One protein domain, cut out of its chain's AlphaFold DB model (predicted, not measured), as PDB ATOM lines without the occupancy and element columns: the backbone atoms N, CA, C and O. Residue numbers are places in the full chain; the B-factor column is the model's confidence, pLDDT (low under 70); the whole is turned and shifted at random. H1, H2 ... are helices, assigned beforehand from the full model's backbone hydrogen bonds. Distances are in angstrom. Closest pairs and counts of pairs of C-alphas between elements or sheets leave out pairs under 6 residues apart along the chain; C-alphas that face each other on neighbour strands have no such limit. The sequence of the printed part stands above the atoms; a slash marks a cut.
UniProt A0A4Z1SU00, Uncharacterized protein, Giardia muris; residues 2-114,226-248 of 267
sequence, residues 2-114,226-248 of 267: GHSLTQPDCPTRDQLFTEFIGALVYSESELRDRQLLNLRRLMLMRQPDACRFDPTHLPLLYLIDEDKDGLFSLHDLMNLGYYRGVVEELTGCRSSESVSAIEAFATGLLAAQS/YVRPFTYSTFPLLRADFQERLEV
ATOM      1  N   GLY A   2      11.401  37.590  12.033       52.12
ATOM      2  CA  GLY A   2      10.839  37.984  10.724       52.12
ATOM      3  C   GLY A   2      11.720  38.926   9.886       52.12
ATOM      4  O   GLY A   2      11.746  38.820   8.664       52.12
ATOM      5  N   HIS A   3      12.532  39.779  10.520       58.16
ATOM      6  CA  HIS A   3      13.480  40.665   9.827       58.16
ATOM      7  C   HIS A   3      14.638  39.940   9.117       58.16
ATOM      8  O   HIS A   3      15.372  40.566   8.357       58.16
ATOM      9  N   SER A   4      14.833  38.636   9.345       69.81
ATOM     10  CA  SER A   4      15.913  37.894   8.686       69.81
ATOM     11  C   SER A   4      15.598  37.586   7.223       69.81
ATOM     12  O   SER A   4      16.517  37.529   6.419       69.81
ATOM     13  N   LEU A   5      14.323  37.441   6.834       79.38
ATOM     14  CA  LEU A   5      13.937  37.080   5.458       79.38
ATOM     15  C   LEU A   5      14.264  38.168   4.425       79.38
ATOM     16  O   LEU A   5      14.345  37.880   3.233       79.38
ATOM     17  N   THR A   6      14.481  39.406   4.872       72.38
ATOM     18  CA  THR A   6      14.933  40.512   4.018       72.38
ATOM     19  C   THR A   6      16.451  40.540   3.828       72.38
ATOM     20  O   THR A   6      16.936  41.301   2.995       72.38
ATOM     21  N   GLN A   7      17.217  39.765   4.606       79.81
ATOM     22  CA  GLN A   7      18.673  39.728   4.487       79.81
ATOM     23  C   GLN A   7      19.106  38.800   3.339       79.81
ATOM     24  O   GLN A   7      18.552  37.705   3.218       79.81
ATOM     25  N   PRO A   8      20.099  39.201   2.519       74.81
ATOM     26  CA  PRO A   8      20.637  38.360   1.450       74.81
ATOM     27  C   PRO A   8      21.145  37.003   1.952       74.81
ATOM     28  O   PRO A   8      20.817  35.969   1.394       74.81
ATOM     29  N   ASP A   9      21.851  36.973   3.076       81.12
ATOM     30  CA  ASP A   9      22.495  35.743   3.556       81.12
ATOM     31  C   ASP A   9      21.598  34.932   4.506       81.12
ATOM     32  O   ASP A   9      22.074  34.291   5.442       81.12
ATOM     33  N   CYS A  10      20.276  35.006   4.327       86.88
ATOM     34  CA  CYS A  10      19.324  34.321   5.193       86.88
ATOM     35  C   CYS A  10      19.129  32.855   4.767       86.88
ATOM     36  O   CYS A  10      18.492  32.607   3.738       86.88
ATOM     37  N   PRO A  11      19.548  31.861   5.580       88.12
ATOM     38  CA  PRO A  11      19.448  30.447   5.203       88.12
ATOM     39  C   PRO A  11      18.002  30.000   4.969       88.12
ATOM     40  O   PRO A  11      17.713  29.213   4.075       88.12
ATOM     41  N   THR A  12      17.072  30.543   5.756       87.69
ATOM     42  CA  THR A  12      15.637  30.277   5.627       87.69
ATOM     43  C   THR A  12      15.090  30.734   4.278       87.69
ATOM     44  O   THR A  12      14.280  30.040   3.667       87.69
ATOM     45  N   ARG A  13      15.531  31.907   3.815       89.44
ATOM     46  CA  ARG A  13      15.147  32.467   2.520       89.44
ATOM     47  C   ARG A  13      15.681  31.598   1.388       89.44
ATOM     48  O   ARG A  13      14.924  31.245   0.490       89.44
ATOM     49  N   ASP A  14      16.949  31.202   1.468       90.44
ATOM     50  CA  ASP A  14      17.569  30.334   0.465       90.44
ATOM     51  C   ASP A  14      16.899  28.958   0.398       90.44
ATOM     52  O   ASP A  14      16.668  28.430  -0.693       90.44
ATOM     53  N   GLN A  15      16.527  28.399   1.552       91.94
ATOM     54  CA  GLN A  15      15.773  27.153   1.610       91.94
ATOM     55  C   GLN A  15      14.391  27.315   0.969       91.94
ATOM     56  O   GLN A  15      14.010  26.492   0.143       91.94
ATOM     57  N   LEU A  16      13.660  28.390   1.286       91.69
ATOM     58  CA  LEU A  16      12.358  28.662   0.673       91.69
ATOM     59  C   LEU A  16      12.465  28.812  -0.847       91.69
ATOM     60  O   LEU A  16      11.659  28.236  -1.570       91.69
ATOM     61  N   PHE A  17      13.479  29.529  -1.338       92.69
ATOM     62  CA  PHE A  17      13.716  29.685  -2.775       92.69
ATOM     63  C   PHE A  17      13.970  28.331  -3.430       92.69
ATOM     64  O   PHE A  17      13.356  28.019  -4.445       92.69
ATOM     65  N   THR A  18      14.838  27.514  -2.833       92.75
ATOM     66  CA  THR A  18      15.187  26.190  -3.357       92.75
ATOM     67  C   THR A  18      13.958  25.291  -3.467       92.75
ATOM     68  O   THR A  18      13.719  24.696  -4.515       92.75
ATOM     69  N   GLU A  19      13.152  25.224  -2.408       93.75
ATOM     70  CA  GLU A  19      11.967  24.362  -2.364       93.75
ATOM     71  C   GLU A  19      10.857  24.868  -3.297       93.75
ATOM     72  O   GLU A  19      10.230  24.076  -4.005       93.75
ATOM     73  N   PHE A  20      10.657  26.187  -3.376       94.00
ATOM     74  CA  PHE A  20       9.676  26.789  -4.280       94.00
ATOM     75  C   PHE A  20      10.068  26.607  -5.752       94.00
ATOM     76  O   PHE A  20       9.233  26.216  -6.566       94.00
ATOM     77  N   ILE A  21      11.345  26.812  -6.099       93.50
ATOM     78  CA  ILE A  21      11.872  26.533  -7.445       93.50
ATOM     79  C   ILE A  21      11.716  25.049  -7.766       93.50
ATOM     80  O   ILE A  21      11.238  24.714  -8.846       93.50
ATOM     81  N   GLY A  22      12.048  24.160  -6.825       92.00
ATOM     82  CA  GLY A  22      11.843  22.722  -6.981       92.00
ATOM     83  C   GLY A  22      10.391  22.376  -7.319       92.00
ATOM     84  O   GLY A  22      10.145  21.598  -8.237       92.00
ATOM     85  N   ALA A  23       9.420  23.000  -6.649       91.62
ATOM     86  CA  ALA A  23       8.000  22.808  -6.944       91.62
ATOM     87  C   ALA A  23       7.577  23.411  -8.302       91.62
ATOM     88  O   ALA A  23       6.828  22.776  -9.053       91.62
ATOM     89  N   LEU A  24       8.072  24.604  -8.649       91.25
ATOM     90  CA  LEU A  24       7.766  25.297  -9.908       91.25
ATOM     91  C   LEU A  24       8.303  24.574 -11.135       91.25
ATOM     92  O   LEU A  24       7.656  24.529 -12.177       91.25
ATOM     93  N   VAL A  25       9.504  24.030 -11.026       87.62
ATOM     94  CA  VAL A  25      10.224  23.434 -12.144       87.62
ATOM     95  C   VAL A  25       9.444  22.263 -12.762       87.62
ATOM     96  O   VAL A  25       9.407  22.120 -13.985       87.62
ATOM     97  N   TYR A  26       8.747  21.487 -11.930       81.94
ATOM     98  CA  TYR A  26       7.871  20.400 -12.374       81.94
ATOM     99  C   TYR A  26       6.423  20.841 -12.633       81.94
ATOM    100  O   TYR A  26       5.568  19.990 -12.879       81.94
ATOM    101  N   SER A  27       6.117  22.136 -12.538       82.19
ATOM    102  CA  SER A  27       4.786  22.683 -12.808       82.19
ATOM    103  C   SER A  27       4.549  22.897 -14.306       82.19
ATOM    104  O   SER A  27       5.464  22.820 -15.128       82.19
ATOM    105  N   GLU A  28       3.291  23.145 -14.659       80.94
ATOM    106  CA  GLU A  28       2.887  23.501 -16.021       80.94
ATOM    107  C   GLU A  28       3.609  24.769 -16.493       80.94
ATOM    108  O   GLU A  28       3.953  25.632 -15.683       80.94
ATOM    109  N   SER A  29       3.841  24.895 -17.805       79.25
ATOM    110  CA  SER A  29       4.637  26.001 -18.355       79.25
ATOM    111  C   SER A  29       4.062  27.368 -17.999       79.25
ATOM    112  O   SER A  29       4.814  28.234 -17.581       79.25
ATOM    113  N   GLU A  30       2.739  27.540 -18.075       80.56
ATOM    114  CA  GLU A  30       2.086  28.813 -17.748       80.56
ATOM    115  C   GLU A  30       2.292  29.208 -16.277       80.56
ATOM    116  O   GLU A  30       2.656  30.345 -15.975       80.56
ATOM    117  N   LEU A  31       2.109  28.258 -15.356       79.12
ATOM    118  CA  LEU A  31       2.318  28.482 -13.925       79.12
ATOM    119  C   LEU A  31       3.785  28.778 -13.611       79.12
ATOM    120  O   LEU A  31       4.082  29.659 -12.806       79.12
ATOM    121  N   ARG A  32       4.709  28.092 -14.287       82.44
ATOM    122  CA  ARG A  32       6.147  28.337 -14.159       82.44
ATOM    123  C   ARG A  32       6.533  29.727 -14.662       82.44
ATOM    124  O   ARG A  32       7.278  30.420 -13.972       82.44
ATOM    125  N   ASP A  33       5.999  30.150 -15.803       81.12
ATOM    126  CA  ASP A  33       6.267  31.468 -16.390       81.12
ATOM    127  C   ASP A  33       5.716  32.593 -15.500       81.12
ATOM    128  O   ASP A  33       6.343  33.643 -15.345       81.12
ATOM    129  N   ARG A  34       4.571  32.348 -14.850       83.69
ATOM    130  CA  ARG A  34       3.975  33.253 -13.855       83.69
ATOM    131  C   ARG A  34       4.591  33.137 -12.456       83.69
ATOM    132  O   ARG A  34       4.330  34.003 -11.629       83.69
ATOM    133  N   GLN A  35       5.423  32.125 -12.201       91.25
ATOM    134  CA  GLN A  35       6.046  31.828 -10.900       91.25
ATOM    135  C   GLN A  35       5.030  31.536  -9.787       91.25
ATOM    136  O   GLN A  35       5.178  31.995  -8.652       91.25
ATOM    137  N   LEU A  36       4.001  30.761 -10.127       94.31
ATOM    138  CA  LEU A  36       2.887  30.419  -9.252       94.31
ATOM    139  C   LEU A  36       2.788  28.907  -9.040       94.31
ATOM    140  O   LEU A  36       3.050  28.115  -9.945       94.31
ATOM    141  N   LEU A  37       2.371  28.499  -7.845       95.12
ATOM    142  CA  LEU A  37       2.042  27.116  -7.517       95.12
ATOM    143  C   LEU A  37       0.530  26.962  -7.386       95.12
ATOM    144  O   LEU A  37      -0.121  27.756  -6.715       95.12
ATOM    145  N   ASN A  38      -0.023  25.897  -7.961       95.56
ATOM    146  CA  ASN A  38      -1.366  25.451  -7.605       95.56
ATOM    147  C   ASN A  38      -1.347  24.651  -6.289       95.56
ATOM    148  O   ASN A  38      -0.286  24.261  -5.787       95.56
ATOM    149  N   LEU A  39      -2.530  24.345  -5.751       95.62
ATOM    150  CA  LEU A  39      -2.674  23.621  -4.484       95.62
ATOM    151  C   LEU A  39      -1.918  22.285  -4.457       95.62
ATOM    152  O   LEU A  39      -1.254  21.965  -3.472       95.62
ATOM    153  N   ARG A  40      -1.961  21.509  -5.549       94.31
ATOM    154  CA  ARG A  40      -1.261  20.217  -5.630       94.31
ATOM    155  C   ARG A  40       0.247  20.396  -5.471       94.31
ATOM    156  O   ARG A  40       0.875  19.646  -4.729       94.31
ATOM    157  N   ARG A  41       0.835  21.373  -6.164       93.31
ATOM    158  CA  ARG A  41       2.275  21.648  -6.083       93.31
ATOM    159  C   ARG A  41       2.661  22.197  -4.719       93.31
ATOM    160  O   ARG A  41       3.665  21.755  -4.167       93.31
ATOM    161  N   LEU A  42       1.824  23.055  -4.141       93.88
ATOM    162  CA  LEU A  42       2.018  23.565  -2.788       93.88
ATOM    163  C   LEU A  42       2.048  22.441  -1.738       93.88
ATOM    164  O   LEU A  42       2.888  22.462  -0.843       93.88
ATOM    165  N   MET A  43       1.174  21.436  -1.862       92.31
ATOM    166  CA  MET A  43       1.139  20.279  -0.954       92.31
ATOM    167  C   MET A  43       2.365  19.367  -1.071       92.31
ATOM    168  O   MET A  43       2.725  18.701  -0.102       92.31
ATOM    169  N   LEU A  44       2.977  19.294  -2.255       91.12
ATOM    170  CA  LEU A  44       4.165  18.472  -2.509       91.12
ATOM    171  C   LEU A  44       5.469  19.189  -2.147       91.12
ATOM    172  O   LEU A  44       6.498  18.535  -1.978       91.12
ATOM    173  N   MET A  45       5.439  20.516  -2.040       92.38
ATOM    174  CA  MET A  45       6.595  21.316  -1.662       92.38
ATOM    175  C   MET A  45       7.010  20.999  -0.223       92.38
ATOM    176  O   MET A  45       6.203  21.045   0.710       92.38
ATOM    177  N   ARG A  46       8.300  20.727  -0.014       91.06
ATOM    178  CA  ARG A  46       8.841  20.595   1.334       91.06
ATOM    179  C   ARG A  46       8.977  21.988   1.940       91.06
ATOM    180  O   ARG A  46       9.781  22.797   1.503       91.06
ATOM    181  N   GLN A  47       8.187  22.264   2.968       86.56
ATOM    182  CA  GLN A  47       8.159  23.586   3.585       86.56
ATOM    183  C   GLN A  47       9.325  23.763   4.577       86.56
ATOM    184  O   GLN A  47       9.472  22.939   5.487       86.56
ATOM    185  N   PRO A  48      10.137  24.831   4.451       87.19
ATOM    186  CA  PRO A  48      11.079  25.247   5.488       87.19
ATOM    187  C   PRO A  48      10.376  25.496   6.823       87.19
ATOM    188  O   PRO A  48       9.262  26.018   6.851       87.19
ATOM    189  N   ASP A  49      11.051  25.228   7.944       83.62
ATOM    190  CA  ASP A  49      10.434  25.335   9.274       83.62
ATOM    191  C   ASP A  49       9.822  26.714   9.543       83.62
ATOM    192  O   ASP A  49       8.726  26.792  10.095       83.62
ATOM    193  N   ALA A  50      10.466  27.793   9.089       78.50
ATOM    194  CA  ALA A  50       9.996  29.162   9.305       78.50
ATOM    195  C   ALA A  50       8.696  29.517   8.567       78.50
ATOM    196  O   ALA A  50       8.015  30.455   8.960       78.50
ATOM    197  N   CYS A  51       8.347  28.789   7.507       84.31
ATOM    198  CA  CYS A  51       7.104  28.978   6.754       84.31
ATOM    199  C   CYS A  51       6.294  27.683   6.698       84.31
ATOM    200  O   CYS A  51       5.506  27.482   5.786       84.31
ATOM    201  N   ARG A  52       6.494  26.790   7.672       88.00
ATOM    202  CA  ARG A  52       5.714  25.563   7.782       88.00
ATOM    203  C   ARG A  52       4.279  25.885   8.198       88.00
ATOM    204  O   ARG A  52       4.069  26.577   9.194       88.00
ATOM    205  N   PHE A  53       3.317  25.353   7.463       89.75
ATOM    206  CA  PHE A  53       1.887  25.429   7.728       89.75
ATOM    207  C   PHE A  53       1.195  24.139   7.301       89.75
ATOM    208  O   PHE A  53       1.722  23.354   6.511       89.75
ATOM    209  N   ASP A  54      -0.004  23.914   7.824       90.25
ATOM    210  CA  ASP A  54      -0.830  22.805   7.381       90.25
ATOM    211  C   ASP A  54      -1.637  23.221   6.132       90.25
ATOM    212  O   ASP A  54      -2.553  24.040   6.247       90.25
ATOM    213  N   PRO A  55      -1.354  22.675   4.929       88.06
ATOM    214  CA  PRO A  55      -2.126  22.998   3.726       88.06
ATOM    215  C   PRO A  55      -3.573  22.486   3.803       88.06
ATOM    216  O   PRO A  55      -4.380  22.802   2.938       88.06
ATOM    217  N   THR A  56      -3.925  21.706   4.831       90.62
ATOM    218  CA  THR A  56      -5.311  21.294   5.102       90.62
ATOM    219  C   THR A  56      -6.136  22.375   5.799       90.62
ATOM    220  O   THR A  56      -7.366  22.309   5.825       90.62
ATOM    221  N   HIS A  57      -5.489  23.419   6.321       93.69
ATOM    222  CA  HIS A  57      -6.167  24.538   6.958       93.69
ATOM    223  C   HIS A  57      -6.611  25.580   5.914       93.69
ATOM    224  O   HIS A  57      -5.960  26.603   5.693       93.69
ATOM    225  N   LEU A  58      -7.760  25.342   5.273       95.62
ATOM    226  CA  LEU A  58      -8.291  26.205   4.205       95.62
ATOM    227  C   LEU A  58      -8.401  27.696   4.557       95.62
ATOM    228  O   LEU A  58      -8.054  28.503   3.699       95.62
ATOM    229  N   PRO A  59      -8.822  28.117   5.768       96.12
ATOM    230  CA  PRO A  59      -8.830  29.541   6.090       96.12
ATOM    231  C   PRO A  59      -7.436  30.175   6.064       96.12
ATOM    232  O   PRO A  59      -7.316  31.359   5.775       96.12
ATOM    233  N   LEU A  60      -6.379  29.396   6.327       96.00
ATOM    234  CA  LEU A  60      -5.000  29.877   6.224       96.00
ATOM    235  C   LEU A  60      -4.575  29.982   4.762       96.00
ATOM    236  O   LEU A  60      -3.981  30.988   4.398       96.00
ATOM    237  N   LEU A  61      -4.938  29.013   3.917       96.62
ATOM    238  CA  LEU A  61      -4.740  29.133   2.469       96.62
ATOM    239  C   LEU A  61      -5.460  30.365   1.902       96.62
ATOM    240  O   LEU A  61      -4.863  31.137   1.160       96.62
ATOM    241  N   TYR A  62      -6.706  30.597   2.326       97.31
ATOM    242  CA  TYR A  62      -7.460  31.800   1.973       97.31
ATOM    243  C   TYR A  62      -6.777  33.061   2.490       97.31
ATOM    244  O   TYR A  62      -6.802  34.088   1.825       97.31
ATOM    245  N   LEU A  63      -6.189  33.020   3.689       96.31
ATOM    246  CA  LEU A  63      -5.454  34.153   4.234       96.31
ATOM    247  C   LEU A  63      -4.208  34.444   3.404       96.31
ATOM    248  O   LEU A  63      -4.002  35.608   3.103       96.31
ATOM    249  N   ILE A  64      -3.386  33.453   3.052       95.75
ATOM    250  CA  ILE A  64      -2.091  33.699   2.398       95.75
ATOM    251  C   ILE A  64      -2.223  34.125   0.940       95.75
ATOM    252  O   ILE A  64      -1.467  34.994   0.536       95.75
ATOM    253  N   ASP A  65      -3.187  33.591   0.196       96.44
ATOM    254  CA  ASP A  65      -3.468  33.983  -1.188       96.44
ATOM    255  C   ASP A  65      -3.987  35.431  -1.202       96.44
ATOM    256  O   ASP A  65      -5.086  35.695  -0.721       96.44
ATOM    257  N   GLU A  66      -3.178  36.411  -1.609       92.44
ATOM    258  CA  GLU A  66      -3.532  37.830  -1.485       92.44
ATOM    259  C   GLU A  66      -4.648  38.256  -2.443       92.44
ATOM    260  O   GLU A  66      -5.624  38.878  -2.008       92.44
ATOM    261  N   ASP A  67      -4.498  37.920  -3.721       94.75
ATOM    262  CA  ASP A  67      -5.369  38.313  -4.827       94.75
ATOM    263  C   ASP A  67      -6.580  37.390  -5.007       94.75
ATOM    264  O   ASP A  67      -7.496  37.729  -5.762       94.75
ATOM    265  N   LYS A  68      -6.648  36.312  -4.218       96.50
ATOM    266  CA  LYS A  68      -7.746  35.340  -4.180       96.50
ATOM    267  C   LYS A  68      -7.930  34.635  -5.516       96.50
ATOM    268  O   LYS A  68      -9.069  34.315  -5.852       96.50
ATOM    269  N   ASP A  69      -6.842  34.386  -6.240       96.69
ATOM    270  CA  ASP A  69      -6.880  33.708  -7.537       96.69
ATOM    271  C   ASP A  69      -6.752  32.174  -7.425       96.69
ATOM    272  O   ASP A  69      -6.895  31.462  -8.415       96.69
ATOM    273  N   GLY A  70      -6.543  31.637  -6.218       96.44
ATOM    274  CA  GLY A  70      -6.392  30.202  -5.975       96.44
ATOM    275  C   GLY A  70      -4.996  29.664  -6.304       96.44
ATOM    276  O   GLY A  70      -4.792  28.442  -6.289       96.44
ATOM    277  N   LEU A  71      -4.038  30.542  -6.601       96.69
ATOM    278  CA  LEU A  71      -2.635  30.233  -6.819       96.69
ATOM    279  C   LEU A  71      -1.779  30.833  -5.698       96.69
ATOM    280  O   LEU A  71      -2.207  31.670  -4.912       96.69
ATOM    281  N   PHE A  72      -0.545  30.346  -5.583       95.88
ATOM    282  CA  PHE A  72       0.364  30.745  -4.513       95.88
ATOM    283  C   PHE A  72       1.701  31.178  -5.090       95.88
ATOM    284  O   PHE A  72       2.405  30.401  -5.742       95.88
ATOM    285  N   SER A  73       2.068  32.421  -4.818       94.19
ATOM    286  CA  SER A  73       3.352  32.997  -5.177       94.19
ATOM    287  C   SER A  73       4.395  32.763  -4.082       94.19
ATOM    288  O   SER A  73       4.093  32.455  -2.925       94.19
ATOM    289  N   LEU A  74       5.663  32.991  -4.425       92.69
ATOM    290  CA  LEU A  74       6.736  33.036  -3.434       92.69
ATOM    291  C   LEU A  74       6.481  34.121  -2.373       92.69
ATOM    292  O   LEU A  74       6.805  33.925  -1.201       92.69
ATOM    293  N   HIS A  75       5.892  35.254  -2.769       92.06
ATOM    294  CA  HIS A  75       5.618  36.369  -1.864       92.06
ATOM    295  C   HIS A  75       4.619  35.971  -0.777       92.06
ATOM    296  O   HIS A  75       4.834  36.320   0.382       92.06
ATOM    297  N   ASP A  76       3.599  35.179  -1.109       94.19
ATOM    298  CA  ASP A  76       2.615  34.688  -0.133       94.19
ATOM    299  C   ASP A  76       3.295  33.868   0.967       94.19
ATOM    300  O   ASP A  76       3.070  34.081   2.163       94.19
ATOM    301  N   LEU A  77       4.224  32.993   0.575       93.88
ATOM    302  CA  LEU A  77       4.983  32.159   1.507       93.88
ATOM    303  C   LEU A  77       5.990  32.963   2.334       93.88
ATOM    304  O   LEU A  77       6.159  32.706   3.528       93.88
ATOM    305  N   MET A  78       6.643  33.958   1.729       92.19
ATOM    306  CA  MET A  78       7.537  34.871   2.446       92.19
ATOM    307  C   MET A  78       6.773  35.719   3.467       92.19
ATOM    308  O   MET A  78       7.226  35.858   4.605       92.19
ATOM    309  N   ASN A  79       5.599  36.237   3.096       93.62
ATOM    310  CA  ASN A  79       4.721  36.990   3.989       93.62
ATOM    311  C   ASN A  79       4.235  36.119   5.153       93.62
ATOM    312  O   ASN A  79       4.233  36.575   6.295       93.62
ATOM    313  N   LEU A  80       3.887  34.852   4.902       93.69
ATOM    314  CA  LEU A  80       3.556  33.907   5.968       93.69
ATOM    315  C   LEU A  80       4.741  33.666   6.917       93.69
ATOM    316  O   LEU A  80       4.576  33.737   8.136       93.69
ATOM    317  N   GLY A  81       5.937  33.407   6.379       92.38
ATOM    318  CA  GLY A  81       7.135  33.185   7.195       92.38
ATOM    319  C   GLY A  81       7.516  34.407   8.035       92.38
ATOM    320  O   GLY A  81       7.874  34.285   9.209       92.38
ATOM    321  N   TYR A  82       7.369  35.603   7.464       91.81
ATOM    322  CA  TYR A  82       7.547  36.861   8.179       91.81
ATOM    323  C   TYR A  82       6.554  37.009   9.322       91.81
ATOM    324  O   TYR A  82       6.958  37.258  10.458       91.81
ATOM    325  N   TYR A  83       5.270  36.805   9.030       92.56
ATOM    326  CA  TYR A  83       4.210  36.933  10.014       92.56
ATOM    327  C   TYR A  83       4.381  35.960  11.173       92.56
ATOM    328  O   TYR A  83       4.290  36.365  12.329       92.56
ATOM    329  N   ARG A  84       4.746  34.706  10.893       91.25
ATOM    330  CA  ARG A  84       5.081  33.747  11.948       91.25
ATOM    331  C   ARG A  84       6.220  34.240  12.829       91.25
ATOM    332  O   ARG A  84       6.110  34.182  14.051       91.25
ATOM    333  N   GLY A  85       7.275  34.778  12.223       89.50
ATOM    334  CA  GLY A  85       8.392  35.364  12.955       89.50
ATOM    335  C   GLY A  85       8.004  36.568  13.821       89.50
ATOM    336  O   GLY A  85       8.657  36.781  14.840       89.50
ATOM    337  N   VAL A  86       6.978  37.334  13.434       90.00
ATOM    338  CA  VAL A  86       6.405  38.441  14.223       90.00
ATOM    339  C   VAL A  86       5.551  37.909  15.373       90.00
ATOM    340  O   VAL A  86       5.703  38.370  16.500       90.00
ATOM    341  N   VAL A  87       4.689  36.921  15.116       89.88
ATOM    342  CA  VAL A  87       3.860  36.286  16.151       89.88
ATOM    343  C   VAL A  87       4.745  35.685  17.239       89.88
ATOM    344  O   VAL A  87       4.566  36.019  18.401       89.88
ATOM    345  N   GLU A  88       5.743  34.874  16.878       90.19
ATOM    346  CA  GLU A  88       6.674  34.263  17.841       90.19
ATOM    347  C   GLU A  88       7.421  35.306  18.685       90.19
ATOM    348  O   GLU A  88       7.619  35.113  19.884       90.19
ATOM    349  N   GLU A  89       7.814  36.427  18.077       89.00
ATOM    350  CA  GLU A  89       8.545  37.504  18.748       89.00
ATOM    351  C   GLU A  89       7.661  38.309  19.709       89.00
ATOM    352  O   GLU A  89       8.087  38.611  20.823       89.00
ATOM    353  N   LEU A  90       6.424  38.623  19.313       87.50
ATOM    354  CA  LEU A  90       5.503  39.434  20.115       87.50
ATOM    355  C   LEU A  90       4.786  38.636  21.208       87.50
ATOM    356  O   LEU A  90       4.471  39.199  22.255       87.50
ATOM    357  N   THR A  91       4.520  37.347  20.989       85.19
ATOM    358  CA  THR A  91       3.811  36.509  21.968       85.19
ATOM    359  C   THR A  91       4.749  35.668  22.831       85.19
ATOM    360  O   THR A  91       4.327  35.166  23.873       85.19
ATOM    361  N   GLY A  92       6.010  35.488  22.422       84.56
ATOM    362  CA  GLY A  92       6.953  34.582  23.084       84.56
ATOM    363  C   GLY A  92       6.562  33.100  22.980       84.56
ATOM    364  O   GLY A  92       7.110  32.269  23.707       84.56
ATOM    365  N   CYS A  93       5.601  32.764  22.113       84.19
ATOM    366  CA  CYS A  93       5.109  31.404  21.923       84.19
ATOM    367  C   CYS A  93       6.163  30.489  21.298       84.19
ATOM    368  O   CYS A  93       7.007  30.905  20.499       84.19
ATOM    369  N   ARG A  94       6.054  29.192  21.596       84.25
ATOM    370  CA  ARG A  94       6.822  28.173  20.874       84.25
ATOM    371  C   ARG A  94       6.338  28.072  19.435       84.25
ATOM    372  O   ARG A  94       5.181  28.339  19.125       84.25
ATOM    373  N   SER A  95       7.202  27.553  18.573       81.06
ATOM    374  CA  SER A  95       6.917  27.472  17.142       81.06
ATOM    375  C   SER A  95       5.702  26.606  16.767       81.06
ATOM    376  O   SER A  95       5.093  26.817  15.729       81.06
ATOM    377  N   SER A  96       5.309  25.640  17.603       82.56
ATOM    378  CA  SER A  96       4.062  24.884  17.410       82.56
ATOM    379  C   SER A  96       2.819  25.666  17.841       82.56
ATOM    380  O   SER A  96       1.764  25.537  17.233       82.56
ATOM    381  N   GLU A  97       2.937  26.475  18.896       86.38
ATOM    382  CA  GLU A  97       1.844  27.302  19.419       86.38
ATOM    383  C   GLU A  97       1.563  28.484  18.484       86.38
ATOM    384  O   GLU A  97       0.404  28.847  18.291       86.38
ATOM    385  N   SER A  98       2.606  29.042  17.853       87.50
ATOM    386  CA  SER A  98       2.462  30.104  16.851       87.50
ATOM    387  C   SER A  98       1.674  29.632  15.629       87.50
ATOM    388  O   SER A  98       0.816  30.370  15.154       87.50
ATOM    389  N   VAL A  99       1.874  28.390  15.170       89.56
ATOM    390  CA  VAL A  99       1.083  27.800  14.072       89.56
ATOM    391  C   VAL A  99      -0.400  27.735  14.438       89.56
ATOM    392  O   VAL A  99      -1.223  28.276  13.705       89.56
ATOM    393  N   SER A 100      -0.746  27.168  15.599       89.50
ATOM    394  CA  SER A 100      -2.145  27.114  16.049       89.50
ATOM    395  C   SER A 100      -2.770  28.502  16.215       89.50
ATOM    396  O   SER A 100      -3.938  28.694  15.881       89.50
ATOM    397  N   ALA A 101      -2.005  29.480  16.708       89.25
ATOM    398  CA  ALA A 101      -2.480  30.854  16.828       89.25
ATOM    399  C   ALA A 101      -2.773  31.471  15.450       89.25
ATOM    400  O   ALA A 101      -3.843  32.041  15.247       89.25
ATOM    401  N   ILE A 102      -1.870  31.307  14.481       92.38
ATOM    402  CA  ILE A 102      -2.038  31.816  13.112       92.38
ATOM    403  C   ILE A 102      -3.244  31.164  12.420       92.38
ATOM    404  O   ILE A 102      -4.017  31.854  11.761       92.38
ATOM    405  N   GLU A 103      -3.448  29.861  12.594       92.44
ATOM    406  CA  GLU A 103      -4.607  29.135  12.058       92.44
ATOM    407  C   GLU A 103      -5.931  29.627  12.665       92.44
ATOM    408  O   GLU A 103      -6.898  29.912  11.946       92.44
ATOM    409  N   ALA A 104      -5.967  29.814  13.988       90.31
ATOM    410  CA  ALA A 104      -7.124  30.380  14.675       90.31
ATOM    411  C   ALA A 104      -7.420  31.812  14.199       90.31
ATOM    412  O   ALA A 104      -8.577  32.150  13.935       90.31
ATOM    413  N   PHE A 105      -6.377  32.631  14.029       91.94
ATOM    414  CA  PHE A 105      -6.484  33.977  13.470       91.94
ATOM    415  C   PHE A 105      -7.053  33.958  12.054       91.94
ATOM    416  O   PHE A 105      -8.014  34.669  11.776       91.94
ATOM    417  N   ALA A 106      -6.515  33.113  11.173       94.44
ATOM    418  CA  ALA A 106      -6.968  32.995   9.792       94.44
ATOM    419  C   ALA A 106      -8.446  32.581   9.703       94.44
ATOM    420  O   ALA A 106      -9.213  33.158   8.932       94.44
ATOM    421  N   THR A 107      -8.871  31.633  10.545       93.50
ATOM    422  CA  THR A 107     -10.282  31.224  10.650       93.50
ATOM    423  C   THR A 107     -11.173  32.376  11.102       93.50
ATOM    424  O   THR A 107     -12.244  32.594  10.531       93.50
ATOM    425  N   GLY A 108     -10.741  33.132  12.110       91.50
ATOM    426  CA  GLY A 108     -11.505  34.275  12.591       91.50
ATOM    427  C   GLY A 108     -11.568  35.422  11.596       91.50
ATOM    428  O   GLY A 108     -12.637  36.003  11.421       91.50
ATOM    429  N   LEU A 109     -10.474  35.705  10.888       92.19
ATOM    430  CA  LEU A 109     -10.445  36.723   9.844       92.19
ATOM    431  C   LEU A 109     -11.387  36.355   8.696       92.19
ATOM    432  O   LEU A 109     -12.186  37.189   8.272       92.19
ATOM    433  N   LEU A 110     -11.365  35.090   8.257       94.19
ATOM    434  CA  LEU A 110     -12.311  34.575   7.270       94.19
ATOM    435  C   LEU A 110     -13.759  34.799   7.735       94.19
ATOM    436  O   LEU A 110     -14.563  35.342   6.984       94.19
ATOM    437  N   ALA A 111     -14.082  34.431   8.977       91.69
ATOM    438  CA  ALA A 111     -15.432  34.540   9.531       91.69
ATOM    439  C   ALA A 111     -15.907  35.987   9.782       91.69
ATOM    440  O   ALA A 111     -17.116  36.244   9.799       91.69
ATOM    441  N   ALA A 112     -14.977  36.907  10.048       89.00
ATOM    442  CA  ALA A 112     -15.271  38.289  10.420       89.00
ATOM    443  C   ALA A 112     -15.259  39.254   9.228       89.00
ATOM    444  O   ALA A 112     -16.043  40.201   9.219       89.00
ATOM    445  N   GLN A 113     -14.374  39.035   8.254       90.06
ATOM    446  CA  GLN A 113     -14.073  40.016   7.204       90.06
ATOM    447  C   GLN A 113     -14.349  39.515   5.785       90.06
ATOM    448  O   GLN A 113     -14.375  40.324   4.859       90.06
ATOM    449  N   SER A 114     -14.567  38.213   5.587       92.88
ATOM    450  CA  SER A 114     -14.897  37.679   4.268       92.88
ATOM    451  C   SER A 114     -16.406  37.586   4.040       92.88
ATOM    452  O   SER A 114     -17.228  37.737   4.947       92.88
ATOM    453  N   TYR A 226      -1.975  40.654  10.403       90.50
ATOM    454  CA  TYR A 226      -1.247  40.071   9.280       90.50
ATOM    455  C   TYR A 226      -0.798  41.150   8.292       90.50
ATOM    456  O   TYR A 226      -1.541  41.557   7.401       90.50
ATOM    457  N   VAL A 227       0.447  41.601   8.449       90.00
ATOM    458  CA  VAL A 227       1.089  42.565   7.550       90.00
ATOM    459  C   VAL A 227       1.884  41.833   6.469       90.00
ATOM    460  O   VAL A 227       2.640  40.907   6.765       90.00
ATOM    461  N   ARG A 228       1.759  42.298   5.219       90.50
ATOM    462  CA  ARG A 228       2.445  41.757   4.036       90.50
ATOM    463  C   ARG A 228       3.542  42.697   3.535       90.50
ATOM    464  O   ARG A 228       3.302  43.503   2.638       90.50
ATOM    465  N   PRO A 229       4.752  42.664   4.111       88.81
ATOM    466  CA  PRO A 229       5.814  43.543   3.641       88.81
ATOM    467  C   PRO A 229       6.329  43.139   2.252       88.81
ATOM    468  O   PRO A 229       6.765  44.007   1.489       88.81
ATOM    469  N   PHE A 230       6.294  41.846   1.908       86.12
ATOM    470  CA  PHE A 230       6.847  41.324   0.663       86.12
ATOM    471  C   PHE A 230       5.848  41.482  -0.476       86.12
ATOM    472  O   PHE A 230       4.899  40.716  -0.592       86.12
ATOM    473  N   THR A 231       6.104  42.459  -1.340       83.06
ATOM    474  CA  THR A 231       5.389  42.647  -2.602       83.06
ATOM    475  C   THR A 231       6.396  42.796  -3.740       83.06
ATOM    476  O   THR A 231       7.574  43.101  -3.511       83.06
ATOM    477  N   TYR A 232       5.927  42.659  -4.983       69.69
ATOM    478  CA  TYR A 232       6.756  42.867  -6.174       69.69
ATOM    479  C   TYR A 232       7.405  44.259  -6.239       69.69
ATOM    480  O   TYR A 232       8.442  44.414  -6.885       69.69
ATOM    481  N   SER A 233       6.806  45.270  -5.600       75.06
ATOM    482  CA  SER A 233       7.326  46.640  -5.602       75.06
ATOM    483  C   SER A 233       8.294  46.910  -4.447       75.06
ATOM    484  O   SER A 233       9.224  47.698  -4.613       75.06
ATOM    485  N   THR A 234       8.128  46.245  -3.299       74.00
ATOM    486  CA  THR A 234       8.954  46.496  -2.106       74.00
ATOM    487  C   THR A 234      10.315  45.808  -2.141       74.00
ATOM    488  O   THR A 234      11.237  46.293  -1.486       74.00
ATOM    489  N   PHE A 235      10.489  44.724  -2.908       77.25
ATOM    490  CA  PHE A 235      11.742  43.954  -2.903       77.25
ATOM    491  C   PHE A 235      12.252  43.535  -4.296       77.25
ATOM    492  O   PHE A 235      12.367  42.343  -4.596       77.25
ATOM    493  N   PRO A 236      12.659  44.493  -5.148       78.94
ATOM    494  CA  PRO A 236      13.140  44.202  -6.502       78.94
ATOM    495  C   PRO A 236      14.400  43.320  -6.529       78.94
ATOM    496  O   PRO A 236      14.562  42.507  -7.435       78.94
ATOM    497  N   LEU A 237      15.276  43.438  -5.525       79.69
ATOM    498  CA  LEU A 237      16.485  42.611  -5.415       79.69
ATOM    499  C   LEU A 237      16.166  41.142  -5.109       79.69
ATOM    500  O   LEU A 237      16.821  40.258  -5.650       79.69
ATOM    501  N   LEU A 238      15.141  40.878  -4.288       80.00
ATOM    502  CA  LEU A 238      14.695  39.509  -4.007       80.00
ATOM    503  C   LEU A 238      14.153  38.842  -5.268       80.00
ATOM    504  O   LEU A 238      14.453  37.681  -5.529       80.00
ATOM    505  N   ARG A 239      13.409  39.599  -6.076       82.56
ATOM    506  CA  ARG A 239      12.911  39.123  -7.365       82.56
ATOM    507  C   ARG A 239      14.047  38.776  -8.325       82.56
ATOM    508  O   ARG A 239      13.967  37.748  -8.984       82.56
ATOM    509  N   ALA A 240      15.074  39.620  -8.418       86.44
ATOM    510  CA  ALA A 240      16.212  39.377  -9.304       86.44
ATOM    511  C   ALA A 240      16.985  38.104  -8.911       86.44
ATOM    512  O   ALA A 240      17.214  37.255  -9.766       86.44
ATOM    513  N   ASP A 241      17.298  37.942  -7.620       87.44
ATOM    514  CA  ASP A 241      17.959  36.742  -7.073       87.44
ATOM    515  C   ASP A 241      17.126  35.475  -7.341       87.44
ATOM    516  O   ASP A 241      17.632  34.464  -7.823       87.44
ATOM    517  N   PHE A 242      15.812  35.540  -7.114       89.31
ATOM    518  CA  PHE A 242      14.920  34.421  -7.413       89.31
ATOM    519  C   PHE A 242      14.878  34.070  -8.909       89.31
ATOM    520  O   PHE A 242      14.979  32.896  -9.270       89.31
ATOM    521  N   GLN A 243      14.750  35.079  -9.775       89.94
ATOM    522  CA  GLN A 243      14.698  34.914 -11.228       89.94
ATOM    523  C   GLN A 243      15.964  34.233 -11.757       89.94
ATOM    524  O   GLN A 243      15.870  33.279 -12.525       89.94
ATOM    525  N   GLU A 244      17.137  34.685 -11.308       91.44
ATOM    526  CA  GLU A 244      18.424  34.110 -11.696       91.44
ATOM    527  C   GLU A 244      18.502  32.621 -11.326       91.44
ATOM    528  O   GLU A 244      18.841  31.778 -12.159       91.44
ATOM    529  N   ARG A 245      18.108  32.263 -10.097       92.44
ATOM    530  CA  ARG A 245      18.102  30.861  -9.648       92.44
ATOM    531  C   ARG A 245      17.117  29.998 -10.435       92.44
ATOM    532  O   ARG A 245      17.432  28.848 -10.746       92.44
ATOM    533  N   LEU A 246      15.940  30.534 -10.764       90.50
ATOM    534  CA  LEU A 246      14.945  29.829 -11.569       90.50
ATOM    535  C   LEU A 246      15.465  29.568 -12.991       90.50
ATOM    536  O   LEU A 246      15.338  28.452 -13.488       90.50
ATOM    537  N   GLU A 247      16.092  30.559 -13.625       91.00
ATOM    538  CA  GLU A 247      16.683  30.423 -14.962       91.00
ATOM    539  C   GLU A 247      17.781  29.357 -14.996       91.00
ATOM    540  O   GLU A 247      17.796  28.507 -15.891       91.00
ATOM    541  N   VAL A 248      18.658  29.343 -13.986       92.06
ATOM    542  CA  VAL A 248      19.694  28.312 -13.834       92.06
ATOM    543  C   VAL A 248      19.071  26.920 -13.699       92.06
ATOM    544  O   VAL A 248      19.495  25.990 -14.389       92.06
TER     545      VAL A 248
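This is residues 2 to 114 and 226 to 248 of the 267 residues of an uncharacterized protein of Giardia muris (UniProt A0A4Z1SU00). Two groups of helices stand at the two ends of a rounded body: H6 crosses H5 and the short H4 at one end, while H1 has H2, H3 and H7 round it at the other. H5 bridges the two groups, reaching H1 with residues 74 to 78 and H6 with residues 84 to 88. The printed part has 136 residues with seven named helices, H1 to H7 along the chain, and no named strand; the class is all helix. It is compact, with a radius of gyration of the C-alphas of 14.4 A and spans of 39 by 30 by 26 A.

The longest helix is H6, residues 95 to 113. With residues 102 to 110 alone it touches H4, residues 58 to 64, about perpendicular at 88 degrees; their closest C-alphas, of Pro 59 and Thr 107, are 5.1 A apart. H6 also touches H5, residues 74 to 91, opposite ways at a steep tilt of 70.0 degrees, only just short of about perpendicular; the closest C-alphas are those of Glu 88 and Ser 98, 6.0 A. H4 and H5 touch about perpendicular at 82 degrees, closest at the C-alphas of Ile 64 and Asp 76, 5.4 A. H5 only just touches H1, residues 11 to 25, with 3 pairs of C-alphas within 8 A, closest at Phe 20 and Leu 74, 7.0 A; the tilt is a shallow 32 degrees, opposite ways. H1 touches H7, residues 236 to 248, the same way at a steep tilt of 51 degrees, with the C-alphas of Ile 21 and Leu 246 closest at 6.1 A. H1 touches H3, residues 39 to 44, opposite ways at a steep tilt of 62 degrees, with the C-alphas of Ala 23 and Arg 41 closest at 5.9 A. H1 and H2, residues 29 to 34, only just touch, and only at the corner, with 3 pairs of C-alphas within 8 A; the closest are those of Leu 24 and Arg 32, 5.5 A. Residues 36 to 37 pair briefly with residues 72 to 73, antiparallel. Every O i to N i+4 pair is within hydrogen-bond range in H1, H2, H3, H4, H5 and H7, and 14 of 15 are in H6.

H1 begins at C-alpha 11, (19.448, 30.447, 5.203), and is 20.9 A long. H5 measures 25.8 A, H6 26.4 A and H7 18.7 A. H7 ends at C-alpha 248, (19.694, 28.312, -13.834).

The C-alphas of Ala 112 and Val 248, the two farthest apart, are 43.7 A apart. Residues 115 to 225 are not printed, and C-alphas 114 and 226 are 14.7 A apart across the cut. H3 to H4 is a long link of 13 residues. Residues 2 to 4 and 232 have pLDDT under 70.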